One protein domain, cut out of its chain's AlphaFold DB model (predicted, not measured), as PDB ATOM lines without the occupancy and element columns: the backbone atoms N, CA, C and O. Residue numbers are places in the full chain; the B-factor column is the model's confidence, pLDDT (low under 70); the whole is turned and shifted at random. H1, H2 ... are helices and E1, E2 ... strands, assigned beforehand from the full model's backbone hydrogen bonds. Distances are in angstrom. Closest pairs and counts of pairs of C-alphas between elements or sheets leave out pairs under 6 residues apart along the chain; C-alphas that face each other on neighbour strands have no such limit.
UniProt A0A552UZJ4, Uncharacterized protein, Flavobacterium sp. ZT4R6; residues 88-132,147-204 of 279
ATOM      1  N   GLU A  88      53.519   5.547   7.668       93.38
ATOM      2  CA  GLU A  88      52.606   4.593   7.049       93.38
ATOM      3  C   GLU A  88      51.180   4.843   7.504       93.38
ATOM      4  O   GLU A  88      50.941   5.312   8.617       93.38
ATOM      5  N   ARG A  89      50.231   4.545   6.612       93.62
ATOM      6  CA  ARG A  89      48.814   4.599   6.955       93.62
ATOM      7  C   ARG A  89      48.534   3.580   8.047       93.62
ATOM      8  O   ARG A  89      48.901   2.415   7.920       93.62
ATOM      9  N   PHE A  90      47.847   4.034   9.077       93.19
ATOM     10  CA  PHE A  90      47.418   3.217  10.190       93.19
ATOM     11  C   PHE A  90      45.935   2.883  10.026       93.19
ATOM     12  O   PHE A  90      45.093   3.774   9.934       93.19
ATOM     13  N   ASP A  91      45.602   1.595   9.966       92.19
ATOM     14  CA  ASP A  91      44.211   1.151   9.886       92.19
ATOM     15  C   ASP A  91      43.649   0.946  11.297       92.19
ATOM     16  O   ASP A  91      43.799  -0.120  11.898       92.19
ATOM     17  N   MET A  92      42.989   1.987  11.809       88.19
ATOM     18  CA  MET A  92      42.345   1.975  13.125       88.19
ATOM     19  C   MET A  92      41.347   0.823  13.269       88.19
ATOM     20  O   MET A  92      41.274   0.190  14.320       88.19
ATOM     21  N   LYS A  93      40.594   0.523  12.207       87.94
ATOM     22  CA  LYS A  93      39.577  -0.523  12.242       87.94
ATOM     23  C   LYS A  93      40.223  -1.897  12.392       87.94
ATOM     24  O   LYS A  93      39.881  -2.625  13.321       87.94
ATOM     25  N   SER A  94      41.191  -2.221  11.533       90.25
ATOM     26  CA  SER A  94      41.941  -3.480  11.645       90.25
ATOM     27  C   SER A  94      42.650  -3.609  12.998       90.25
ATOM     28  O   SER A  94      42.708  -4.702  13.562       90.25
ATOM     29  N   TYR A  95      43.165  -2.501  13.546       88.94
ATOM     30  CA  TYR A  95      43.807  -2.490  14.861       88.94
ATOM     31  C   TYR A  95      42.827  -2.841  15.987       88.94
ATOM     32  O   TYR A  95      43.086  -3.746  16.776       88.94
ATOM     33  N   ARG A  96      41.662  -2.189  16.029       86.31
ATOM     34  CA  ARG A  96      40.621  -2.475  17.026       86.31
ATOM     35  C   ARG A  96      40.113  -3.910  16.948       86.31
ATOM     36  O   ARG A  96      40.001  -4.567  17.979       86.31
ATOM     37  N   GLU A  97      39.873  -4.415  15.737       88.06
ATOM     38  CA  GLU A  97      39.443  -5.801  15.517       88.06
ATOM     39  C   GLU A  97      40.482  -6.805  16.044       88.06
ATOM     40  O   GLU A  97      40.118  -7.777  16.706       88.06
ATOM     41  N   LYS A  98      41.781  -6.555  15.818       89.31
ATOM     42  CA  LYS A  98      42.881  -7.391  16.333       89.31
ATOM     43  C   LYS A  98      42.909  -7.441  17.866       89.31
ATOM     44  O   LYS A  98      43.269  -8.472  18.430       89.31
ATOM     45  N   HIS A  99      42.535  -6.346  18.521       85.50
ATOM     46  CA  HIS A  99      42.567  -6.198  19.976       85.50
ATOM     47  C   HIS A  99      41.176  -6.325  20.629       85.50
ATOM     48  O   HIS A  99      41.006  -5.922  21.773       85.50
ATOM     49  N   ASN A 100      40.187  -6.911  19.936       83.75
ATOM     50  CA  ASN A 100      38.816  -7.124  20.430       83.75
ATOM     51  C   ASN A 100      38.155  -5.862  21.025       83.75
ATOM     52  O   ASN A 100      37.441  -5.955  22.021       83.75
ATOM     53  N   ASP A 101      38.416  -4.689  20.440       77.25
ATOM     54  CA  ASP A 101      37.965  -3.379  20.937       77.25
ATOM     55  C   ASP A 101      38.474  -2.987  22.343       77.25
ATOM     56  O   ASP A 101      38.088  -1.941  22.864       77.25
ATOM     57  N   GLU A 102      39.400  -3.743  22.942       81.62
ATOM     58  CA  GLU A 102      40.078  -3.393  24.200       81.62
ATOM     59  C   GLU A 102      41.244  -2.423  23.942       81.62
ATOM     60  O   GLU A 102      42.407  -2.698  24.244       81.62
ATOM     61  N   VAL A 103      40.926  -1.281  23.331       83.88
ATOM     62  CA  VAL A 103      41.893  -0.237  22.981       83.88
ATOM     63  C   VAL A 103      41.539   1.043  23.723       83.88
ATOM     64  O   VAL A 103      40.505   1.660  23.464       83.88
ATOM     65  N   GLY A 104      42.413   1.446  24.637       85.50
ATOM     66  CA  GLY A 104      42.366   2.762  25.256       85.50
ATOM     67  C   GLY A 104      43.012   3.804  24.348       85.50
ATOM     68  O   GLY A 104      43.947   3.500  23.603       85.50
ATOM     69  N   PHE A 105      42.545   5.044  24.416       87.12
ATOM     70  CA  PHE A 105      43.155   6.150  23.692       87.12
ATOM     71  C   PHE A 105      43.346   7.365  24.575       87.12
ATOM     72  O   PHE A 105      42.452   7.750  25.320       87.12
ATOM     73  N   ILE A 106      44.517   7.979  24.447       85.69
ATOM     74  CA  ILE A 106      44.827   9.252  25.086       85.69
ATOM     75  C   ILE A 106      45.155  10.246  23.984       85.69
ATOM     76  O   ILE A 106      46.159  10.094  23.277       85.69
ATOM     77  N   SER A 107      44.310  11.260  23.825       85.19
ATOM     78  CA  SER A 107      44.515  12.291  22.813       85.19
ATOM     79  C   SER A 107      45.708  13.185  23.157       85.19
ATOM     80  O   SER A 107      46.025  13.421  24.323       85.19
ATOM     81  N   THR A 108      46.358  13.760  22.143       80.62
ATOM     82  CA  THR A 108      47.391  14.790  22.365       80.62
ATOM     83  C   THR A 108      46.844  15.973  23.158       80.62
ATOM     84  O   THR A 108      47.520  16.490  24.042       80.62
ATOM     85  N   THR A 109      45.595  16.361  22.897       79.06
ATOM     86  CA  THR A 109      44.903  17.442  23.604       79.06
ATOM     87  C   THR A 109      44.730  17.136  25.088       79.06
ATOM     88  O   THR A 109      44.920  18.033  25.907       79.06
ATOM     89  N   GLU A 110      44.391  15.904  25.464       76.25
ATOM     90  CA  GLU A 110      44.320  15.500  26.873       76.25
ATOM     91  C   GLU A 110      45.702  15.460  27.504       76.25
ATOM     92  O   GLU A 110      45.856  15.961  28.612       76.25
ATOM     93  N   ILE A 111      46.721  14.952  26.805       74.25
ATOM     94  CA  ILE A 111      48.106  14.987  27.303       74.25
ATOM     95  C   ILE A 111      48.524  16.429  27.627       74.25
ATOM     96  O   ILE A 111      49.176  16.658  28.642       74.25
ATOM     97  N   GLU A 112      48.135  17.399  26.797       71.12
ATOM     98  CA  GLU A 112      48.501  18.809  26.967       71.12
ATOM     99  C   GLU A 112      47.639  19.569  27.988       71.12
ATOM    100  O   GLU A 112      48.155  20.443  28.684       71.12
ATOM    101  N   ASN A 113      46.335  19.282  28.070       69.69
ATOM    102  CA  ASN A 113      45.381  20.091  28.846       69.69
ATOM    103  C   ASN A 113      44.921  19.455  30.158       69.69
ATOM    104  O   ASN A 113      44.292  20.139  30.968       69.69
ATOM    105  N   SER A 114      45.170  18.166  30.371       68.19
ATOM    106  CA  SER A 114      44.757  17.500  31.603       68.19
ATOM    107  C   SER A 114      45.805  17.642  32.707       68.19
ATOM    108  O   SER A 114      46.991  17.889  32.467       68.19
ATOM    109  N   ASP A 115      45.373  17.378  33.940       70.62
ATOM    110  CA  ASP A 115      46.282  17.182  35.068       70.62
ATOM    111  C   ASP A 115      47.246  16.004  34.835       70.62
ATOM    112  O   ASP A 115      48.186  15.846  35.607       70.62
ATOM    113  N   LEU A 116      47.074  15.194  33.777       69.62
ATOM    114  CA  LEU A 116      47.941  14.066  33.443       69.62
ATOM    115  C   LEU A 116      49.388  14.506  33.233       69.62
ATOM    116  O   LEU A 116      50.287  13.844  33.740       69.62
ATOM    117  N   GLU A 117      49.639  15.649  32.586       68.94
ATOM    118  CA  GLU A 117      51.005  16.164  32.455       68.94
ATOM    119  C   GLU A 117      51.609  16.484  33.830       68.94
ATOM    120  O   GLU A 117      52.765  16.160  34.103       68.94
ATOM    121  N   ALA A 118      50.825  17.095  34.725       71.31
ATOM    122  CA  ALA A 118      51.263  17.464  36.068       71.31
ATOM    123  C   ALA A 118      51.453  16.231  36.966       71.31
ATOM    124  O   ALA A 118      52.466  16.131  37.658       71.31
ATOM    125  N   VAL A 119      50.526  15.274  36.920       72.19
ATOM    126  CA  VAL A 119      50.584  13.989  37.627       72.19
ATOM    127  C   VAL A 119      51.785  13.188  37.144       72.19
ATOM    128  O   VAL A 119      52.589  12.759  37.964       72.19
ATOM    129  N   PHE A 120      51.979  13.062  35.831       72.50
ATOM    130  CA  PHE A 120      53.111  12.347  35.249       72.50
ATOM    131  C   PHE A 120      54.442  13.025  35.589       72.50
ATOM    132  O   PHE A 120      55.381  12.359  36.025       72.50
ATOM    133  N   LYS A 121      54.524  14.359  35.489       70.44
ATOM    134  CA  LYS A 121      55.707  15.126  35.914       70.44
ATOM    135  C   LYS A 121      56.009  14.946  37.396       70.44
ATOM    136  O   LYS A 121      57.173  14.762  37.739       70.44
ATOM    137  N   ASN A 122      55.002  14.994  38.265       74.31
ATOM    138  CA  ASN A 122      55.179  14.803  39.704       74.31
ATOM    139  C   ASN A 122      55.620  13.372  40.012       74.31
ATOM    140  O   ASN A 122      56.600  13.182  40.726       74.31
ATOM    141  N   ALA A 123      54.972  12.379  39.405       71.62
ATOM    142  CA  ALA A 123      55.277  10.970  39.603       71.62
ATOM    143  C   ALA A 123      56.696  10.627  39.115       71.62
ATOM    144  O   ALA A 123      57.447   9.965  39.834       71.62
ATOM    145  N   ILE A 124      57.109  11.135  37.946       71.44
ATOM    146  CA  ILE A 124      58.499  11.049  37.474       71.44
ATOM    147  C   ILE A 124      59.423  11.795  38.439       71.44
ATOM    148  O   ILE A 124      60.420  11.243  38.896       71.44
ATOM    149  N   SER A 125      59.115  13.040  38.797       73.69
ATOM    150  CA  SER A 125      59.983  13.818  39.682       73.69
ATOM    151  C   SER A 125      60.202  13.122  41.026       73.69
ATOM    152  O   SER A 125      61.315  13.162  41.538       73.69
ATOM    153  N   GLU A 126      59.182  12.477  41.589       77.31
ATOM    154  CA  GLU A 126      59.289  11.684  42.812       77.31
ATOM    155  C   GLU A 126      60.094  10.401  42.592       77.31
ATOM    156  O   GLU A 126      61.052  10.154  43.329       77.31
ATOM    157  N   ALA A 127      59.761   9.617  41.561       74.44
ATOM    158  CA  ALA A 127      60.421   8.346  41.254       74.44
ATOM    159  C   ALA A 127      61.922   8.507  40.974       74.44
ATOM    160  O   ALA A 127      62.718   7.640  41.343       74.44
ATOM    161  N   PHE A 128      62.299   9.632  40.364       76.62
ATOM    162  CA  PHE A 128      63.673   9.975  40.024       76.62
ATOM    163  C   PHE A 128      64.311  10.948  41.025       76.62
ATOM    164  O   PHE A 128      65.457  11.335  40.817       76.62
ATOM    165  N   SER A 129      63.638  11.371  42.101       80.50
ATOM    166  CA  SER A 129      64.150  12.405  43.027       80.50
ATOM    167  C   SER A 129      65.468  12.028  43.711       80.50
ATOM    168  O   SER A 129      66.304  12.890  43.976       80.50
ATOM    169  N   ASP A 130      65.671  10.738  43.974       79.75
ATOM    170  CA  ASP A 130      66.853  10.199  44.644       79.75
ATOM    171  C   ASP A 130      68.049  10.024  43.700       79.75
ATOM    172  O   ASP A 130      69.196  10.007  44.153       79.75
ATOM    173  N   ILE A 131      67.787   9.945  42.392       77.94
ATOM    174  CA  ILE A 131      68.811   9.780  41.357       77.94
ATOM    175  C   ILE A 131      68.967  11.001  40.449       77.94
ATOM    176  O   ILE A 131      69.947  11.087  39.718       77.94
ATOM    177  N   SER A 132      68.069  11.980  40.503       79.06
ATOM    178  CA  SER A 132      68.125  13.193  39.688       79.06
ATOM    179  C   SER A 132      68.638  14.390  40.483       79.06
ATOM    180  O   SER A 132      68.305  14.619  41.644       79.06
ATOM    181  N   ILE A 147      68.576   3.880  35.844       76.00
ATOM    182  CA  ILE A 147      67.311   4.400  35.306       76.00
ATOM    183  C   ILE A 147      66.370   3.275  34.886       76.00
ATOM    184  O   ILE A 147      65.167   3.449  35.021       76.00
ATOM    185  N   ASN A 148      66.894   2.147  34.397       70.00
ATOM    186  CA  ASN A 148      66.068   1.075  33.860       70.00
ATOM    187  C   ASN A 148      65.300   0.430  35.002       70.00
ATOM    188  O   ASN A 148      64.082   0.385  34.946       70.00
ATOM    189  N   SER A 149      65.977   0.099  36.104       74.75
ATOM    190  CA  SER A 149      65.301  -0.395  37.305       74.75
ATOM    191  C   SER A 149      64.283   0.612  37.858       74.75
ATOM    192  O   SER A 149      63.214   0.228  38.330       74.75
ATOM    193  N   LYS A 150      64.565   1.921  37.804       75.31
ATOM    194  CA  LYS A 150      63.609   2.950  38.251       75.31
ATOM    195  C   LYS A 150      62.421   3.113  37.310       75.31
ATOM    196  O   LYS A 150      61.317   3.291  37.808       75.31
ATOM    197  N   LEU A 151      62.629   3.027  35.999       71.25
ATOM    198  CA  LEU A 151      61.571   3.028  34.991       71.25
ATOM    199  C   LEU A 151      60.724   1.765  35.095       71.25
ATOM    200  O   LEU A 151      59.512   1.880  35.126       71.25
ATOM    201  N   GLU A 152      61.334   0.592  35.239       68.25
ATOM    202  CA  GLU A 152      60.630  -0.670  35.480       68.25
ATOM    203  C   GLU A 152      59.756  -0.554  36.731       68.25
ATOM    204  O   GLU A 152      58.551  -0.755  36.659       68.25
ATOM    205  N   ASN A 153      60.313  -0.105  37.860       68.69
ATOM    206  CA  ASN A 153      59.537   0.099  39.086       68.69
ATOM    207  C   ASN A 153      58.475   1.203  38.962       68.69
ATOM    208  O   ASN A 153      57.464   1.148  39.653       68.69
ATOM    209  N   PHE A 154      58.707   2.222  38.134       68.12
ATOM    210  CA  PHE A 154      57.756   3.302  37.874       68.12
ATOM    211  C   PHE A 154      56.583   2.827  37.012       68.12
ATOM    212  O   PHE A 154      55.442   3.147  37.323       68.12
ATOM    213  N   VAL A 155      56.863   2.030  35.979       62.69
ATOM    214  CA  VAL A 155      55.875   1.426  35.076       62.69
ATOM    215  C   VAL A 155      55.080   0.325  35.785       62.69
ATOM    216  O   VAL A 155      53.903   0.161  35.504       62.69
ATOM    217  N   ILE A 156      55.681  -0.381  36.749       57.09
ATOM    218  CA  ILE A 156      55.010  -1.411  37.565       57.09
ATOM    219  C   ILE A 156      54.139  -0.800  38.681       57.09
ATOM    220  O   ILE A 156      53.420  -1.523  39.365       57.09
ATOM    221  N   LYS A 157      54.160   0.522  38.909       61.94
ATOM    222  CA  LYS A 157      53.205   1.114  39.854       61.94
ATOM    223  C   LYS A 157      51.800   1.011  39.270       61.94
ATOM    224  O   LYS A 157      51.436   1.823  38.421       61.94
ATOM    225  N   ASP A 158      51.028   0.065  39.802       59.84
ATOM    226  CA  ASP A 158      49.612  -0.150  39.489       59.84
ATOM    227  C   ASP A 158      48.842   1.178  39.447       59.84
ATOM    228  O   ASP A 158      48.088   1.415  38.521       59.84
ATOM    229  N   GLU A 159      49.136   2.126  40.345       62.91
ATOM    230  CA  GLU A 159      48.499   3.451  40.370       62.91
ATOM    231  C   GLU A 159      48.689   4.283  39.089       62.91
ATOM    232  O   GLU A 159      47.776   5.005  38.696       62.91
ATOM    233  N   LEU A 160      49.859   4.227  38.439       64.19
ATOM    234  CA  LEU A 160      50.113   4.986  37.211       64.19
ATOM    235  C   LEU A 160      49.489   4.288  36.006       64.19
ATOM    236  O   LEU A 160      48.927   4.954  35.142       64.19
ATOM    237  N   VAL A 161      49.577   2.958  35.968       66.25
ATOM    238  CA  VAL A 161      48.928   2.132  34.948       66.25
ATOM    239  C   VAL A 161      47.416   2.326  35.025       66.25
ATOM    240  O   VAL A 161      46.806   2.706  34.032       66.25
ATOM    241  N   ASP A 162      46.831   2.199  36.214       68.31
ATOM    242  CA  ASP A 162      45.418   2.454  36.480       68.31
ATOM    243  C   ASP A 162      45.044   3.891  36.129       68.31
ATOM    244  O   ASP A 162      44.014   4.116  35.511       68.31
ATOM    245  N   PHE A 163      45.860   4.889  36.476       69.38
ATOM    246  CA  PHE A 163      45.578   6.281  36.117       69.38
ATOM    247  C   PHE A 163      45.593   6.508  34.599       69.38
ATOM    248  O   PHE A 163      44.702   7.173  34.073       69.38
ATOM    249  N   ILE A 164      46.564   5.930  33.889       70.62
ATOM    250  CA  ILE A 164      46.664   5.986  32.427       70.62
ATOM    251  C   ILE A 164      45.456   5.288  31.793       70.62
ATOM    252  O   ILE A 164      44.808   5.886  30.942       70.62
ATOM    253  N   PHE A 165      45.096   4.080  32.237       71.50
ATOM    254  CA  PHE A 165      43.927   3.354  31.730       71.50
ATOM    255  C   PHE A 165      42.597   4.021  32.100       71.50
ATOM    256  O   PHE A 165      41.670   3.987  31.303       71.50
ATOM    257  N   ASN A 166      42.498   4.665  33.265       70.81
ATOM    258  CA  ASN A 166      41.311   5.425  33.668       70.81
ATOM    259  C   ASN A 166      41.176   6.755  32.918       70.81
ATOM    260  O   ASN A 166      40.077   7.298  32.848       70.81
ATOM    261  N   THR A 167      42.284   7.298  32.406       72.81
ATOM    262  CA  THR A 167      42.269   8.494  31.550       72.81
ATOM    263  C   THR A 167      42.105   8.128  30.080       72.81
ATOM    264  O   THR A 167      41.649   8.949  29.296       72.81
ATOM    265  N   ALA A 168      42.474   6.904  29.704       76.62
ATOM    266  CA  ALA A 168      42.266   6.401  28.365       76.62
ATOM    267  C   ALA A 168      40.767   6.230  28.114       76.62
ATOM    268  O   ALA A 168      40.092   5.420  28.752       76.62
ATOM    269  N   GLU A 169      40.244   6.991  27.164       77.31
ATOM    270  CA  GLU A 169      38.856   6.868  26.754       77.31
ATOM    271  C   GLU A 169      38.719   5.752  25.716       77.31
ATOM    272  O   GLU A 169      39.634   5.466  24.934       77.31
ATOM    273  N   ALA A 170      37.551   5.110  25.697       73.94
ATOM    274  CA  ALA A 170      37.192   4.247  24.584       73.94
ATOM    275  C   ALA A 170      36.980   5.119  23.341       73.94
ATOM    276  O   ALA A 170      36.219   6.086  23.370       73.94
ATOM    277  N   ILE A 171      37.616   4.762  22.226       69.38
ATOM    278  CA  ILE A 171      37.393   5.474  20.968       69.38
ATOM    279  C   ILE A 171      36.014   5.092  20.412       69.38
ATOM    280  O   ILE A 171      35.828   3.997  19.867       69.38
ATOM    281  N   GLU A 172      35.045   6.007  20.469       69.75
ATOM    282  CA  GLU A 172      33.833   5.877  19.653       69.75
ATOM    283  C   GLU A 172      34.053   6.483  18.255       69.75
ATOM    284  O   GLU A 172      34.680   7.535  18.108       69.75
ATOM    285  N   GLU A 173      33.468   5.870  17.217       68.75
ATOM    286  CA  GLU A 173      33.578   6.327  15.813       68.75
ATOM    287  C   GLU A 173      33.165   7.803  15.612       68.75
ATOM    288  O   GLU A 173      33.607   8.476  14.675       68.75
ATOM    289  N   SER A 174      32.291   8.319  16.478       66.81
ATOM    290  CA  SER A 174      31.827   9.709  16.483       66.81
ATOM    291  C   SER A 174      32.934  10.700  16.876       66.81
ATOM    292  O   SER A 174      32.982  11.798  16.314       66.81
ATOM    293  N   TYR A 175      33.838  10.310  17.782       65.56
ATOM    294  CA  TYR A 175      34.923  11.143  18.310       65.56
ATOM    295  C   TYR A 175      36.179  11.107  17.438       65.56
ATOM    296  O   TYR A 175      36.876  12.120  17.349       65.56
ATOM    297  N   GLU A 176      36.424  10.017  16.701       68.00
ATOM    298  CA  GLU A 176      37.586   9.856  15.804       68.00
ATOM    299  C   GLU A 176      37.757  11.018  14.814       68.00
ATOM    300  O   GLU A 176      38.869  11.428  14.471       68.00
ATOM    301  N   LYS A 177      36.643  11.617  14.378       69.69
ATOM    302  CA  LYS A 177      36.649  12.750  13.444       69.69
ATOM    303  C   LYS A 177      37.077  14.075  14.070       69.69
ATOM    304  O   LYS A 177      37.352  15.014  13.324       69.69
ATOM    305  N   SER A 178      37.209  14.164  15.383       74.19
ATOM    306  CA  SER A 178      37.657  15.377  16.080       74.19
ATOM    307  C   SER A 178      39.100  15.313  16.587       74.19
ATOM    308  O   SER A 178      39.637  16.338  16.989       74.19
ATOM    309  N   LEU A 179      39.733  14.140  16.529       81.06
ATOM    310  CA  LEU A 179      41.041  13.889  17.130       81.06
ATOM    311  C   LEU A 179      42.181  14.101  16.130       81.06
ATOM    312  O   LEU A 179      42.153  13.546  15.035       81.06
ATOM    313  N   ASP A 180      43.206  14.858  16.521       84.31
ATOM    314  CA  ASP A 180      44.364  15.148  15.658       84.31
ATOM    315  C   ASP A 180      45.533  14.170  15.865       84.31
ATOM    316  O   ASP A 180      46.372  13.991  14.981       84.31
ATOM    317  N   GLY A 181      45.561  13.474  16.999       89.50
ATOM    318  CA  GLY A 181      46.550  12.454  17.312       89.50
ATOM    319  C   GLY A 181      46.479  12.004  18.759       89.50
ATOM    320  O   GLY A 181      45.713  12.547  19.558       89.50
ATOM    321  N   GLY A 182      47.279  10.998  19.091       89.19
ATOM    322  CA  GLY A 182      47.339  10.457  20.437       89.19
ATOM    323  C   GLY A 182      48.131   9.163  20.534       89.19
ATOM    324  O   GLY A 182      48.912   8.800  19.648       89.19
ATOM    325  N   ILE A 183      47.922   8.480  21.649       88.50
ATOM    326  CA  ILE A 183      48.533   7.194  21.960       88.50
ATOM    327  C   ILE A 183      47.407   6.177  22.098       88.50
ATOM    328  O   ILE A 183      46.517   6.348  22.930       88.50
ATOM    329  N   LEU A 184      47.457   5.127  21.282       88.38
ATOM    330  CA  LEU A 184      46.651   3.929  21.472       88.38
ATOM    331  C   LEU A 184      47.336   3.032  22.488       88.38
ATOM    332  O   LEU A 184      48.541   2.797  22.392       88.38
ATOM    333  N   LEU A 185      46.565   2.530  23.437       86.75
ATOM    334  CA  LEU A 185      47.032   1.695  24.526       86.75
ATOM    335  C   LEU A 185      46.277   0.375  24.513       86.75
ATOM    336  O   LEU A 185      45.048   0.334  24.505       86.75
ATOM    337  N   THR A 186      47.037  -0.706  24.557       83.50
ATOM    338  CA  THR A 186      46.544  -2.050  24.848       83.50
ATOM    339  C   THR A 186      47.298  -2.580  26.067       83.50
ATOM    340  O   THR A 186      48.192  -1.916  26.595       83.50
ATOM    341  N   GLN A 187      46.973  -3.788  26.525       75.00
ATOM    342  CA  GLN A 187      47.748  -4.428  27.594       75.00
ATOM    343  C   GLN A 187      49.199  -4.745  27.185       75.00
ATOM    344  O   GLN A 187      50.055  -4.889  28.054       75.00
ATOM    345  N   GLU A 188      49.479  -4.872  25.884       77.19
ATOM    346  CA  GLU A 188      50.771  -5.352  25.373       77.19
ATOM    347  C   GLU A 188      51.625  -4.243  24.750       77.19
ATOM    348  O   GLU A 188      52.853  -4.313  24.784       77.19
ATOM    349  N   GLU A 189      50.996  -3.221  24.171       82.88
ATOM    350  CA  GLU A 189      51.690  -2.209  23.379       82.88
ATOM    351  C   GLU A 189      51.053  -0.819  23.473       82.88
ATOM    352  O   GLU A 189      49.849  -0.664  23.692       82.88
ATOM    353  N   ALA A 190      51.900   0.189  23.252       84.62
ATOM    354  CA  ALA A 190      51.515   1.577  23.061       84.62
ATOM    355  C   ALA A 190      51.896   2.012  21.640       84.62
ATOM    356  O   ALA A 190      53.066   1.937  21.258       84.62
ATOM    357  N   THR A 191      50.920   2.487  20.867       87.69
ATOM    358  CA  THR A 191      51.119   2.905  19.475       87.69
ATOM    359  C   THR A 191      50.830   4.390  19.320       87.69
ATOM    360  O   THR A 191      49.722   4.853  19.581       87.69
ATOM    361  N   HIS A 192      51.820   5.150  18.857       90.25
ATOM    362  CA  HIS A 192      51.637   6.561  18.526       90.25
ATOM    363  C   HIS A 192      50.935   6.703  17.181       90.25
ATOM    364  O   HIS A 192      51.386   6.140  16.183       90.25
ATOM    365  N   ILE A 193      49.869   7.496  17.153       92.19
ATOM    366  CA  ILE A 193      49.124   7.789  15.933       92.19
ATOM    367  C   ILE A 193      48.838   9.279  15.817       92.19
ATOM    368  O   ILE A 193      48.697   9.997  16.808       92.19
ATOM    369  N   PHE A 194      48.721   9.758  14.591       91.12
ATOM    370  CA  PHE A 194      48.293  11.122  14.307       91.12
ATOM    371  C   PHE A 194      47.555  11.163  12.977       91.12
ATOM    372  O   PHE A 194      47.631  10.230  12.171       91.12
ATOM    373  N   ARG A 195      46.799  12.234  12.768       87.94
ATOM    374  CA  ARG A 195      45.881  12.355  11.646       87.94
ATOM    375  C   ARG A 195      46.349  13.418  10.659       87.94
ATOM    376  O   ARG A 195      46.648  14.542  11.049       87.94
ATOM    377  N   ILE A 196      46.363  13.073   9.373       86.44
ATOM    378  CA  ILE A 196      46.629  13.996   8.258       86.44
ATOM    379  C   ILE A 196      45.477  13.853   7.263       86.44
ATOM    380  O   ILE A 196      45.185  12.746   6.823       86.44
ATOM    381  N   ASP A 197      44.796  14.954   6.935       83.62
ATOM    382  CA  ASP A 197      43.695  14.996   5.956       83.62
ATOM    383  C   ASP A 197      42.624  13.897   6.139       83.62
ATOM    384  O   ASP A 197      42.081  13.351   5.181       83.62
ATOM    385  N   SER A 198      42.248  13.626   7.395       84.56
ATOM    386  CA  SER A 198      41.280  12.591   7.824       84.56
ATOM    387  C   SER A 198      41.776  11.141   7.790       84.56
ATOM    388  O   SER A 198      40.999  10.240   8.100       84.56
ATOM    389  N   GLU A 199      43.041  10.895   7.460       89.81
ATOM    390  CA  GLU A 199      43.651   9.566   7.508       89.81
ATOM    391  C   GLU A 199      44.592   9.433   8.710       89.81
ATOM    392  O   GLU A 199      45.271  10.388   9.093       89.81
ATOM    393  N   TRP A 200      44.626   8.242   9.308       92.50
ATOM    394  CA  TRP A 200      45.509   7.919  10.425       92.50
ATOM    395  C   TRP A 200      46.871   7.441   9.929       92.50
ATOM    396  O   TRP A 200      46.963   6.699   8.950       92.50
ATOM    397  N   TYR A 201      47.922   7.835  10.640       92.75
ATOM    398  CA  TYR A 201      49.302   7.476  10.343       92.75
ATOM    399  C   TYR A 201      50.067   7.086  11.604       92.75
ATOM    400  O   TYR A 201      49.777   7.571  12.697       92.75
ATOM    401  N   THR A 202      51.079   6.243  11.418       93.81
ATOM    402  CA  THR A 202      52.100   5.912  12.418       93.81
ATOM    403  C   THR A 202      53.497   5.972  11.792       93.81
ATOM    404  O   THR A 202      53.648   6.130  10.576       93.81
ATOM    405  N   PHE A 203      54.528   5.882  12.628       89.94
ATOM    406  CA  PHE A 203      55.919   5.819  12.198       89.94
ATOM    407  C   PHE A 203      56.286   4.401  11.768       89.94
ATOM    408  O   PHE A 203      56.152   3.457  12.544       89.94
ATOM    409  N   LYS A 204      56.846   4.261  10.565       90.12
ATOM    410  CA  LYS A 204      57.469   3.010  10.133       90.12
ATOM    411  C   LYS A 204      58.675   2.691  11.004       90.12
ATOM    412  O   LYS A 204      59.478   3.568  11.335       90.12
TER     413      LYS A 204
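Overview. This is residues 88 to 132 and 147 to 204 of the 279 residues of an uncharacterized protein of Flavobacterium sp. ZT4R6 (UniProt A0A552UZJ4). A strongly twisted sheet of four strands makes a head, and a helical arm extends from it along the longest axis: H3 leads out, then H4 and H5 lead back, with H5 beside H3. H2 joins the sheet to this arm, while the short helices H1 and H6 are at the head. The printed part has 103 residues, with named elements in the order H1, E1, H2, H3, H4, H5, H6, E2, E3, E4; the class is mixed, helices and strands, and the sheet's order is E1, E2, E3, E4, antiparallel throughout. It is only just compact, close to loose, with a radius of gyration of the C-alphas of 15.1 A, and elongated, spanning 45 by 27 by 26 A.

Along the chain. H1, residues 92 to 98, begins at C-alpha 92 (42.345, 1.975, 13.125). E1 is residues 104 to 107, and H2 is residues 108 to 113. H3, residues 115 to 127, is 17.8 A long and ends at C-alpha 127 (60.421, 8.346, 41.254). H4 is residues 147 to 155, 11.8 A, and H5 is residues 158 to 167, 13.8 A. H6 is residues 173 to 176. E2 is residues 181 to 185, 13.0 A; E3 is residues 190 to 196, 19.9 A; E4, residues 199 to 203, is 13.7 A and ends at C-alpha 203 (55.919, 5.819, 12.198).

Arrangement. E2, E3 and E4 form a meander, each strand the antiparallel neighbour of the one before, with hairpins E2 and E3, and E3 and E4. N 184 and O 191 are 2.8 A apart, and N 196 and O 199 2.9 A, within hydrogen-bond range. E1, an edge strand, pairs with E2 through N 106 and O 183, 3.0 A. H1 only grazes the sheet, with residues 92 to 96, and H5 only grazes it, with residues 164 to 167. H2 is on the sheet, over none of its strands, but only just, with 2 of its 6 C-alphas on E1. H3 and H4 only just touch, with 3 pairs of C-alphas within 8 A, the closest those of Ala 127 and Phe 154, 6.6 A, at a steep tilt of 46 degrees, opposite ways. H3 and H5 are near each other. H6 is not on the sheet. In H1 to H5 every O i to N i+4 pair is within hydrogen-bond range; H6 is too short for one.

Size, cuts and confidence. The C-alphas farthest apart, those of Asp 130 and Asp 197, are 45.3 A apart. Residues 133 to 146 are not printed, and C-alphas 132 and 147 are 9.9 A apart across the cut, on the link from H3 to H4. The links that are printed whole are tight. Mean pLDDT of the printed part is 78.4; residues under 70 include 152 to 163 and 171 to 177.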